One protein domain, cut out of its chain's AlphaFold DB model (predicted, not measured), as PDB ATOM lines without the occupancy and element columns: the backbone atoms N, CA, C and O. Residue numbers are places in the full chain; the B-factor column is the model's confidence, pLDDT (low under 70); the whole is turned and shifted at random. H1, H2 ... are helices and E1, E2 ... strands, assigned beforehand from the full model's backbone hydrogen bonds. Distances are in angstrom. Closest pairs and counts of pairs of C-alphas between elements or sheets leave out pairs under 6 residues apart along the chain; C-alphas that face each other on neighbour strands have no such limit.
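This is residues 113 to 197 of the 270 residues of an uncharacterized protein of archaeon (UniProt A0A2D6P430). A strongly twisted wall of six strands has two helices over one of its faces: H1 over the part with E2 and E1, and H3 over the part with E4, E5 and E6. A third, very short helix, H2, sits off the sheet, just before edge strand E2 in the chain. The printed part has 85 residues, with three named helices and six named strands along the chain as E1 H1 H2 E2 E3 E4 E5 E6 H3; the sheet's order is E2 E1 E3 E4 E5 E6, mixed, and the class is mixed, helices and strands. The whole is compact, with a radius of gyration of the C-alphas of 11.7 A, and rounded, spanning 30 by 29 by 23 A.

Across the sheet, E2 is residues 138 to 141, E1 residues 113 to 116, E3 residues 151 to 155 with 12.9 A from first to last C-alpha, E4 residues 165 to 169 with 12.9 A, E5 residues 173 to 178 with 15.3 A, and E6 residues 181 to 186 with 16.4 A. H1 is residues 122 to 128, 10.0 A long, H2 residues 132 to 135, and H3 residues 188 to 196, 12.3 A long. E1 begins at C-alpha 113 (123.847, 191.482, 174.845), and H3 ends at C-alpha 196 (125.562, 186.009, 182.405).

E2 and E1 are parallel, with N 141 and O 115 at 2.8 A. E1 and E3 are parallel, with N 116 and O 153 at 2.8 A. E3 and E4 are parallel, with N 154 and O 165 at 2.8 A. These pairs of atoms are within hydrogen-bond range, as are N 168 and O 175 at 2.8 A in the hairpin E4 and E5, and N 176 and O 183 at 2.8 A in the hairpin E5 and E6. E4 E5 E6 form a meander, each strand the antiparallel neighbour of the one before. E1, H1 H2, E2 form a strand-helix-strand unit, two parallel neighbour strands with helices between, and its crossover is right-handed. H1 and H3 are on the same face, in two layers, helices over a sheet; the closest C-alphas of H3 and E6 are those of Leu 191 and Tyr 185, 5.8 A. H1 and H3 are close but not clearly touching, C-alphas 126 and 188 being closest at 7.9 A, and about perpendicular at 83 degrees. H2 is not on the sheet. Every O i to N i+4 pair is within hydrogen-bond range in H1 and H3; H2 is too short for such a pair.

The C-alphas farthest apart are those of Glu 132 and Glu 181, 30.3 A. The printed part has no cut and no long link. Its mean pLDDT is 93.0, and no printed residue is under 70.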
ATOM      1  N   TYR A 113     124.864 192.520 174.771       97.12
ATOM      2  CA  TYR A 113     123.847 191.482 174.845       97.12
ATOM      3  C   TYR A 113     122.674 191.837 173.938       97.12
ATOM      4  O   TYR A 113     122.262 192.996 173.849       97.12
ATOM      5  N   TYR A 114     122.116 190.830 173.278       96.44
ATOM      6  CA  TYR A 114     120.983 190.999 172.383       96.44
ATOM      7  C   TYR A 114     119.857 190.058 172.786       96.44
ATOM      8  O   TYR A 114     120.005 188.841 172.675       96.44
ATOM      9  N   PHE A 115     118.731 190.620 173.222       96.38
ATOM     10  CA  PHE A 115     117.494 189.855 173.338       96.38
ATOM     11  C   PHE A 115     116.899 189.693 171.942       96.38
ATOM     12  O   PHE A 115     116.566 190.682 171.290       96.38
ATOM     13  N   VAL A 116     116.818 188.451 171.477       94.81
ATOM     14  CA  VAL A 116     116.177 188.068 170.224       94.81
ATOM     15  C   VAL A 116     114.752 187.653 170.561       94.81
ATOM     16  O   VAL A 116     114.530 186.568 171.099       94.81
ATOM     17  N   GLU A 117     113.807 188.541 170.280       92.38
ATOM     18  CA  GLU A 117     112.390 188.372 170.603       92.38
ATOM     19  C   GLU A 117     111.567 188.824 169.391       92.38
ATOM     20  O   GLU A 117     111.638 189.979 168.963       92.38
ATOM     21  N   ASP A 118     110.814 187.895 168.797       87.75
ATOM     22  CA  ASP A 118     109.918 188.213 167.678       87.75
ATOM     23  C   ASP A 118     108.543 188.675 168.180       87.75
ATOM     24  O   ASP A 118     107.932 189.570 167.588       87.75
ATOM     25  N   PHE A 119     108.097 188.104 169.304       84.56
ATOM     26  CA  PHE A 119     106.847 188.399 169.997       84.56
ATOM     27  C   PHE A 119     107.059 188.215 171.507       84.56
ATOM     28  O   PHE A 119     107.797 187.317 171.896       84.56
ATOM     29  N   GLY A 120     106.407 189.029 172.341       86.19
ATOM     30  CA  GLY A 120     106.470 188.896 173.802       86.19
ATOM     31  C   GLY A 120     106.789 190.197 174.538       86.19
ATOM     32  O   GLY A 120     106.961 191.255 173.927       86.19
ATOM     33  N   THR A 121     106.804 190.107 175.867       92.62
ATOM     34  CA  THR A 121     107.181 191.185 176.800       92.62
ATOM     35  C   THR A 121     108.321 190.783 177.730       92.62
ATOM     36  O   THR A 121     108.745 191.594 178.557       92.62
ATOM     37  N   LEU A 122     108.861 189.566 177.585       94.88
ATOM     38  CA  LEU A 122     109.824 189.009 178.531       94.88
ATOM     39  C   LEU A 122     111.114 189.835 178.542       94.88
ATOM     40  O   LEU A 122     111.681 190.074 179.607       94.88
ATOM     41  N   SER A 123     111.549 190.352 177.386       96.00
ATOM     42  CA  SER A 123     112.707 191.257 177.338       96.00
ATOM     43  C   SER A 123     112.493 192.517 178.183       96.00
ATOM     44  O   SER A 123     113.405 192.949 178.887       96.00
ATOM     45  N   SER A 124     111.289 193.093 178.156       96.44
ATOM     46  CA  SER A 124     110.961 194.319 178.889       96.44
ATOM     47  C   SER A 124     110.922 194.069 180.395       96.44
ATOM     48  O   SER A 124     111.540 194.819 181.151       96.44
ATOM     49  N   GLU A 125     110.293 192.971 180.818       96.31
ATOM     50  CA  GLU A 125     110.240 192.547 182.222       96.31
ATOM     51  C   GLU A 125     111.643 192.263 182.784       96.31
ATOM     52  O   GLU A 125     111.975 192.671 183.905       96.31
ATOM     53  N   LEU A 126     112.509 191.623 181.988       96.62
ATOM     54  CA  LEU A 126     113.901 191.380 182.362       96.62
ATOM     55  C   LEU A 126     114.676 192.689 182.531       96.62
ATOM     56  O   LEU A 126     115.390 192.834 183.525       96.62
ATOM     57  N   LEU A 127     114.535 193.632 181.594       96.75
ATOM     58  CA  LEU A 127     115.254 194.910 181.599       96.75
ATOM     59  C   LEU A 127     114.813 195.838 182.735       96.75
ATOM     60  O   LEU A 127     115.657 196.527 183.312       96.75
ATOM     61  N   GLU A 128     113.523 195.864 183.068       96.38
ATOM     62  CA  GLU A 128     112.975 196.698 184.144       96.38
ATOM     63  C   GLU A 128     113.612 196.373 185.504       96.38
ATOM     64  O   GLU A 128     113.907 197.269 186.299       96.38
ATOM     65  N   ASN A 129     113.909 195.093 185.728       94.56
ATOM     66  CA  ASN A 129     114.454 194.574 186.978       94.56
ATOM     67  C   ASN A 129     115.993 194.646 187.084       94.56
ATOM     68  O   ASN A 129     116.530 194.369 188.165       94.56
ATOM     69  N   MET A 130     116.690 195.043 186.010       95.75
ATOM     70  CA  MET A 130     118.148 195.218 185.974       95.75
ATOM     71  C   MET A 130     118.592 196.634 186.390       95.75
ATOM     72  O   MET A 130     117.915 197.619 186.055       95.75
ATOM     73  N   PRO A 131     119.782 196.773 187.014       95.44
ATOM     74  CA  PRO A 131     120.445 198.066 187.185       95.44
ATOM     75  C   PRO A 131     120.630 198.795 185.849       95.44
ATOM     76  O   PRO A 131     120.893 198.169 184.821       95.44
ATOM     77  N   GLU A 132     120.523 200.125 185.860       95.31
ATOM     78  CA  GLU A 132     120.548 200.953 184.644       95.31
ATOM     79  C   GLU A 132     121.809 200.721 183.790       95.31
ATOM     80  O   GLU A 132     121.724 200.583 182.570       95.31
ATOM     81  N   ASP A 133     122.977 200.606 184.422       94.31
ATOM     82  CA  ASP A 133     124.251 200.430 183.718       94.31
ATOM     83  C   ASP A 133     124.413 199.049 183.074       94.31
ATOM     84  O   ASP A 133     125.075 198.928 182.040       94.31
ATOM     85  N   ILE A 134     123.756 198.025 183.625       96.38
ATOM     86  CA  ILE A 134     123.654 196.700 182.998       96.38
ATOM     87  C   ILE A 134     122.630 196.744 181.871       96.38
ATOM     88  O   ILE A 134     122.905 196.266 180.776       96.38
ATOM     89  N   ARG A 135     121.477 197.379 182.098       97.12
ATOM     90  CA  ARG A 135     120.404 197.529 181.106       97.12
ATOM     91  C   ARG A 135     120.902 198.170 179.810       97.12
ATOM     92  O   ARG A 135     120.545 197.715 178.730       97.12
ATOM     93  N   LYS A 136     121.789 199.168 179.906       96.94
ATOM     94  CA  LYS A 136     122.442 199.824 178.754       96.94
ATOM     95  C   LYS A 136     123.285 198.874 177.889       96.94
ATOM     96  O   LYS A 136     123.596 199.224 176.754       96.94
ATOM     97  N   LYS A 137     123.674 197.697 178.397       96.94
ATOM     98  CA  LYS A 137     124.417 196.672 177.638       96.94
ATOM     99  C   LYS A 137     123.518 195.826 176.739       96.94
ATOM    100  O   LYS A 137     124.034 195.076 175.910       96.94
ATOM    101  N   PHE A 138     122.202 195.927 176.910       97.50
ATOM    102  CA  PHE A 138     121.228 195.143 176.169       97.50
ATOM    103  C   PHE A 138     120.617 195.936 175.018       97.50
ATOM    104  O   PHE A 138     120.408 197.146 175.080       97.50
ATOM    105  N   SER A 139     120.290 195.223 173.950       96.94
ATOM    106  CA  SER A 139     119.435 195.707 172.872       96.94
ATOM    107  C   SER A 139     118.432 194.622 172.510       96.94
ATOM    108  O   SER A 139     118.780 193.444 172.475       96.94
ATOM    109  N   VAL A 140     117.191 195.011 172.232       95.75
ATOM    110  CA  VAL A 140     116.161 194.085 171.747       95.75
ATOM    111  C   VAL A 140     116.176 194.105 170.223       95.75
ATOM    112  O   VAL A 140     116.146 195.174 169.609       95.75
ATOM    113  N   ILE A 141     116.270 192.932 169.608       94.88
ATOM    114  CA  ILE A 141     116.305 192.747 168.159       94.88
ATOM    115  C   ILE A 141     115.342 191.631 167.747       94.88
ATOM    116  O   ILE A 141     115.012 190.751 168.533       94.88
ATOM    117  N   ARG A 142     114.924 191.656 166.482       92.38
ATOM    118  CA  ARG A 142     114.166 190.559 165.862       92.38
ATOM    119  C   ARG A 142     115.106 189.509 165.281       92.38
ATOM    120  O   ARG A 142     116.236 189.845 164.911       92.38
ATOM    121  N   SER A 143     114.617 188.282 165.110       89.75
ATOM    122  CA  SER A 143     115.371 187.167 164.511       89.75
ATOM    123  C   SER A 143     115.871 187.463 163.090       89.75
ATOM    124  O   SER A 143     116.897 186.942 162.662       89.75
ATOM    125  N   SER A 144     115.219 188.373 162.363       88.44
ATOM    126  CA  SER A 144     115.664 188.827 161.040       88.44
ATOM    127  C   SER A 144     116.892 189.751 161.054       88.44
ATOM    128  O   SER A 144     117.503 189.956 160.009       88.44
ATOM    129  N   ASN A 145     117.273 190.297 162.214       88.38
ATOM    130  CA  ASN A 145     118.316 191.320 162.367       88.38
ATOM    131  C   ASN A 145     119.500 190.846 163.228       88.38
ATOM    132  O   ASN A 145     120.105 191.649 163.947       88.38
ATOM    133  N   LEU A 146     119.820 189.549 163.194       88.81
ATOM    134  CA  LEU A 146     120.888 188.978 164.015       88.81
ATOM    135  C   LEU A 146     122.242 189.646 163.741       88.81
ATOM    136  O   LEU A 146     122.692 189.769 162.600       88.81
ATOM    137  N   LYS A 147     122.909 190.047 164.824       84.25
ATOM    138  CA  LYS A 147     124.280 190.562 164.828       84.25
ATOM    139  C   LYS A 147     125.187 189.564 165.533       84.25
ATOM    140  O   LYS A 147     124.786 188.963 166.522       84.25
ATOM    141  N   ASN A 148     126.418 189.418 165.052       83.75
ATOM    142  CA  ASN A 148     127.393 188.467 165.599       83.75
ATOM    143  C   ASN A 148     128.512 189.156 166.407       83.75
ATOM    144  O   ASN A 148     129.647 188.690 166.424       83.75
ATOM    145  N   ASP A 149     128.226 190.310 167.020       93.88
ATOM    146  CA  ASP A 149     129.190 191.094 167.809       93.88
ATOM    147  C   ASP A 149     128.883 191.101 169.319       93.88
ATOM    148  O   ASP A 149     129.414 191.931 170.055       93.88
ATOM    149  N   GLY A 150     128.024 190.191 169.788       94.06
ATOM    150  CA  GLY A 150     127.631 190.080 171.191       94.06
ATOM    151  C   GLY A 150     126.956 188.748 171.513       94.06
ATOM    152  O   GLY A 150     126.812 187.883 170.647       94.06
ATOM    153  N   LYS A 151     126.538 188.576 172.771       95.44
ATOM    154  CA  LYS A 151     125.842 187.363 173.226       95.44
ATOM    155  C   LYS A 151     124.362 187.443 172.848       95.44
ATOM    156  O   LYS A 151     123.688 188.406 173.207       95.44
ATOM    157  N   LEU A 152     123.871 186.431 172.136       95.38
ATOM    158  CA  LEU A 152     122.466 186.304 171.745       95.38
ATOM    159  C   LEU A 152     121.672 185.553 172.824       95.38
ATOM    160  O   LEU A 152     122.096 184.489 173.285       95.38
ATOM    161  N   ILE A 153     120.520 186.102 173.203       96.12
ATOM    162  CA  ILE A 153     119.569 185.508 174.143       96.12
ATOM    163  C   ILE A 153     118.216 185.415 173.447       96.12
ATOM    164  O   ILE A 153     117.554 186.425 173.233       96.12
ATOM    165  N   PHE A 154     117.822 184.204 173.077       95.56
ATOM    166  CA  PHE A 154     116.579 183.918 172.372       95.56
ATOM    167  C   PHE A 154     115.450 183.738 173.385       95.56
ATOM    168  O   PHE A 154     115.494 182.801 174.182       95.56
ATOM    169  N   LEU A 155     114.457 184.625 173.353       95.19
ATOM    170  CA  LEU A 155     113.303 184.607 174.253       95.19
ATOM    171  C   LEU A 155     112.093 184.077 173.488       95.19
ATOM    172  O   LEU A 155     111.632 184.740 172.562       95.19
ATOM    173  N   ASP A 156     111.653 182.859 173.815       85.88
ATOM    174  CA  ASP A 156     110.529 182.162 173.159       85.88
ATOM    175  C   ASP A 156     110.586 182.158 171.611       85.88
ATOM    176  O   ASP A 156     109.589 182.057 170.897       85.88
ATOM    177  N   ALA A 157     111.794 182.292 171.055       78.31
ATOM    178  CA  ALA A 157     111.993 182.434 169.623       78.31
ATOM    179  C   ALA A 157     112.136 181.066 168.942       78.31
ATOM    180  O   ALA A 157     112.805 180.143 169.434       78.31
ATOM    181  N   SER A 158     111.549 180.957 167.749       73.19
ATOM    182  CA  SER A 158     111.829 179.855 166.828       73.19
ATOM    183  C   SER A 158     113.163 180.102 166.111       73.19
ATOM    184  O   SER A 158     113.483 181.232 165.758       73.19
ATOM    185  N   GLY A 159     113.969 179.053 165.923       70.12
ATOM    186  CA  GLY A 159     115.303 179.173 165.315       70.12
ATOM    187  C   GLY A 159     116.400 179.528 166.321       70.12
ATOM    188  O   GLY A 159     116.877 180.657 166.375       70.12
ATOM    189  N   PHE A 160     116.821 178.536 167.108       74.31
ATOM    190  CA  PHE A 160     117.983 178.649 167.989       74.31
ATOM    191  C   PHE A 160     119.240 178.193 167.244       74.31
ATOM    192  O   PHE A 160     119.335 177.032 166.843       74.31
ATOM    193  N   ASP A 161     120.199 179.101 167.065       70.06
ATOM    194  CA  ASP A 161     121.577 178.706 166.779       70.06
ATOM    195  C   ASP A 161     122.194 178.224 168.100       70.06
ATOM    196  O   ASP A 161     122.019 178.869 169.132       70.06
ATOM    197  N   ASN A 162     122.951 177.124 168.083       76.81
ATOM    198  CA  ASN A 162     123.615 176.550 169.268       76.81
ATOM    199  C   ASN A 162     124.604 177.525 169.953       76.81
ATOM    200  O   ASN A 162     125.238 177.186 170.952       76.81
ATOM    201  N   LYS A 163     124.761 178.732 169.401       78.50
ATOM    202  CA  LYS A 163     125.557 179.851 169.893       78.50
ATOM    203  C   LYS A 163     124.650 180.881 170.576       78.50
ATOM    204  O   LYS A 163     124.329 181.920 170.007       78.50
ATOM    205  N   GLY A 164     124.248 180.610 171.813       88.56
ATOM    206  CA  GLY A 164     123.465 181.556 172.606       88.56
ATOM    207  C   GLY A 164     122.845 180.930 173.845       88.56
ATOM    208  O   GLY A 164     123.176 179.806 174.221       88.56
ATOM    209  N   VAL A 165     121.935 181.678 174.464       94.19
ATOM    210  CA  VAL A 165     121.047 181.179 175.520       94.19
ATOM    211  C   VAL A 165     119.632 181.172 174.966       94.19
ATOM    212  O   VAL A 165     119.156 182.216 174.527       94.19
ATOM    213  N   LYS A 166     118.962 180.018 174.956       96.06
ATOM    214  CA  LYS A 166     117.518 179.958 174.679       96.06
ATOM    215  C   LYS A 166     116.768 179.980 175.993       96.06
ATOM    216  O   LYS A 166     117.160 179.240 176.884       96.06
ATOM    217  N   VAL A 167     115.705 180.760 176.099       96.56
ATOM    218  CA  VAL A 167     114.817 180.804 177.262       96.56
ATOM    219  C   VAL A 167     113.426 180.365 176.817       96.56
ATOM    220  O   VAL A 167     112.874 180.946 175.882       96.56
ATOM    221  N   ASN A 168     112.872 179.351 177.482       95.44
ATOM    222  CA  ASN A 168     111.483 178.925 177.343       95.44
ATOM    223  C   ASN A 168     110.811 179.039 178.721       95.44
ATOM    224  O   ASN A 168     111.269 178.406 179.671       95.44
ATOM    225  N   GLY A 169     109.754 179.837 178.853       94.69
ATOM    226  CA  GLY A 169     109.060 180.064 180.126       94.69
ATOM    227  C   GLY A 169     108.795 181.541 180.394       94.69
ATOM    228  O   GLY A 169     108.802 182.350 179.466       94.69
ATOM    229  N   ASP A 170     108.561 181.874 181.659       95.44
ATOM    230  CA  ASP A 170     108.304 183.235 182.128       95.44
ATOM    231  C   ASP A 170     109.452 183.761 183.006       95.44
ATOM    232  O   ASP A 170     110.480 183.119 183.188       95.44
ATOM    233  N   ILE A 171     109.315 184.965 183.561       95.88
ATOM    234  CA  ILE A 171     110.371 185.559 184.392       95.88
ATOM    235  C   ILE A 171     110.657 184.775 185.690       95.88
ATOM    236  O   ILE A 171     111.747 184.896 186.252       95.88
ATOM    237  N   ASN A 172     109.704 183.983 186.175       96.19
ATOM    238  CA  ASN A 172     109.783 183.262 187.440       96.19
ATOM    239  C   ASN A 172     110.220 181.813 187.265       96.19
ATOM    240  O   ASN A 172     110.830 181.269 188.180       96.19
ATOM    241  N   GLN A 173     109.925 181.163 186.145       97.06
ATOM    242  CA  GLN A 173     110.319 179.774 185.937       97.06
ATOM    243  C   GLN A 173     110.308 179.352 184.474       97.06
ATOM    244  O   GLN A 173     109.560 179.862 183.638       97.06
ATOM    245  N   GLY A 174     111.111 178.333 184.187       97.00
ATOM    246  CA  GLY A 174     111.129 177.690 182.885       97.00
ATOM    247  C   GLY A 174     112.398 176.889 182.650       97.00
ATOM    248  O   GLY A 174     113.064 176.435 183.587       97.00
ATOM    249  N   THR A 175     112.747 176.730 181.378       97.19
ATOM    250  CA  THR A 175     113.993 176.102 180.947       97.19
ATOM    251  C   THR A 175     114.860 177.057 180.142       97.19
ATOM    252  O   THR A 175     114.390 177.920 179.401       97.19
ATOM    253  N   VAL A 176     116.168 176.902 180.302       96.88
ATOM    254  CA  VAL A 176     117.195 177.561 179.507       96.88
ATOM    255  C   VAL A 176     118.021 176.512 178.776       96.88
ATOM    256  O   VAL A 176     118.354 175.476 179.347       96.88
ATOM    257  N   ILE A 177     118.396 176.778 177.528       95.88
ATOM    258  CA  ILE A 177     119.407 175.990 176.818       95.88
ATOM    259  C   ILE A 177     120.722 176.759 176.897       95.88
ATOM    260  O   ILE A 177     120.863 177.811 176.271       95.88
ATOM    261  N   VAL A 178     121.677 176.235 177.667       92.75
ATOM    262  CA  VAL A 178     123.013 176.818 177.860       92.75
ATOM    263  C   VAL A 178     124.047 175.792 177.414       92.75
ATOM    264  O   VAL A 178     124.057 174.665 177.901       92.75
ATOM    265  N   ASN A 179     124.917 176.164 176.470       90.38
ATOM    266  CA  ASN A 179     125.917 175.261 175.877       90.38
ATOM    267  C   ASN A 179     125.313 173.967 175.286       90.38
ATOM    268  O   ASN A 179     125.942 172.913 175.317       90.38
ATOM    269  N   GLY A 180     124.088 174.047 174.754       91.00
ATOM    270  CA  GLY A 180     123.372 172.906 174.173       91.00
ATOM    271  C   GLY A 180     122.691 171.984 175.187       91.00
ATOM    272  O   GLY A 180     122.031 171.034 174.779       91.00
ATOM    273  N   GLU A 181     122.802 172.262 176.487       93.88
ATOM    274  CA  GLU A 181     122.104 171.510 177.526       93.88
ATOM    275  C   GLU A 181     120.888 172.286 178.027       93.88
ATOM    276  O   GLU A 181     120.996 173.452 178.413       93.88
ATOM    277  N   GLU A 182     119.733 171.623 178.055       95.88
ATOM    278  CA  GLU A 182     118.534 172.160 178.687       95.88
ATOM    279  C   GLU A 182     118.640 172.038 180.212       95.88
ATOM    280  O   GLU A 182     118.968 170.980 180.758       95.88
ATOM    281  N   LYS A 183     118.383 173.142 180.912       97.00
ATOM    282  CA  LYS A 183     118.413 173.244 182.372       97.00
ATOM    283  C   LYS A 183     117.215 174.049 182.842       97.00
ATOM    284  O   LYS A 183     116.787 174.973 182.165       97.00
ATOM    285  N   ILE A 184     116.712 173.746 184.030       97.56
ATOM    286  CA  ILE A 184     115.675 174.564 184.661       97.56
ATOM    287  C   ILE A 184     116.261 175.874 185.203       97.56
ATOM    288  O   ILE A 184     117.447 175.939 185.548       97.56
ATOM    289  N   TYR A 185     115.422 176.893 185.329       98.06
ATOM    290  CA  TYR A 185     115.650 178.039 186.207       98.06
ATOM    291  C   TYR A 185     114.396 178.285 187.049       98.06
ATOM    292  O   TYR A 185     113.279 178.033 186.599       98.06
ATOM    293  N   VAL A 186     114.605 178.760 188.275       97.44
ATOM    294  CA  VAL A 186     113.544 179.086 189.233       97.44
ATOM    295  C   VAL A 186     113.891 180.424 189.871       97.44
ATOM    296  O   VAL A 186     114.970 180.599 190.426       97.44
ATOM    297  N   GLY A 187     113.000 181.390 189.744       97.00
ATOM    298  CA  GLY A 187     113.257 182.801 189.978       97.00
ATOM    299  C   GLY A 187     114.044 183.469 188.845       97.00
ATOM    300  O   GLY A 187     114.919 182.882 188.195       97.00
ATOM    301  N   ARG A 188     113.771 184.762 188.657       97.12
ATOM    302  CA  ARG A 188     114.480 185.624 187.699       97.12
ATOM    303  C   ARG A 188     115.979 185.687 187.968       97.12
ATOM    304  O   ARG A 188     116.773 185.876 187.053       97.12
ATOM    305  N   GLU A 189     116.381 185.522 189.223       97.69
ATOM    306  CA  GLU A 189     117.771 185.578 189.647       97.69
ATOM    307  C   GLU A 189     118.587 184.447 188.996       97.69
ATOM    308  O   GLU A 189     119.710 184.674 188.534       97.69
ATOM    309  N   LEU A 190     118.011 183.243 188.889       97.94
ATOM    310  CA  LEU A 190     118.618 182.131 188.156       97.94
ATOM    311  C   LEU A 190     118.588 182.359 186.643       97.94
ATOM    312  O   LEU A 190     119.567 182.041 185.968       97.94
ATOM    313  N   LEU A 191     117.523 182.967 186.113       98.19
ATOM    314  CA  LEU A 191     117.449 183.332 184.697       98.19
ATOM    315  C   LEU A 191     118.566 184.316 184.307       98.19
ATOM    316  O   LEU A 191     119.278 184.091 183.326       98.19
ATOM    317  N   TYR A 192     118.815 185.350 185.115       98.19
ATOM    318  CA  TYR A 192     119.989 186.213 184.953       98.19
ATOM    319  C   TYR A 192     121.291 185.418 185.047       98.19
ATOM    320  O   TYR A 192     122.218 185.644 184.268       98.19
ATOM    321  N   GLY A 193     121.348 184.439 185.950       97.94
ATOM    322  CA  GLY A 193     122.491 183.546 186.074       97.94
ATOM    323  C   GLY A 193     122.793 182.778 184.788       97.94
ATOM    324  O   GLY A 193     123.954 182.686 184.391       97.94
ATOM    325  N   ALA A 194     121.765 182.296 184.089       97.81
ATOM    326  CA  ALA A 194     121.904 181.637 182.789       97.81
ATOM    327  C   ALA A 194     122.354 182.604 181.679       97.81
ATOM    328  O   ALA A 194     123.147 182.239 180.810       97.81
ATOM    329  N   ILE A 195     121.885 183.854 181.719       97.56
ATOM    330  CA  ILE A 195     122.265 184.895 180.754       97.56
ATOM    331  C   ILE A 195     123.741 185.282 180.913       97.56
ATOM    332  O   ILE A 195     124.463 185.386 179.917       97.56
ATOM    333  N   PHE A 196     124.218 185.479 182.145       97.38
ATOM    334  CA  PHE A 196     125.562 186.009 182.405       97.38
ATOM    335  C   PHE A 196     126.628 184.940 182.658       97.38
ATOM    336  O   PHE A 196     127.805 185.204 182.421       97.38
ATOM    337  N   GLY A 197     126.247 183.747 183.116       96.75
ATOM    338  CA  GLY A 197     127.173 182.694 183.528       96.75
ATOM    339  C   GLY A 197     127.471 181.658 182.446       96.75
ATOM    340  O   GLY A 197     126.556 181.061 181.885       96.75
TER     341      GLY A 197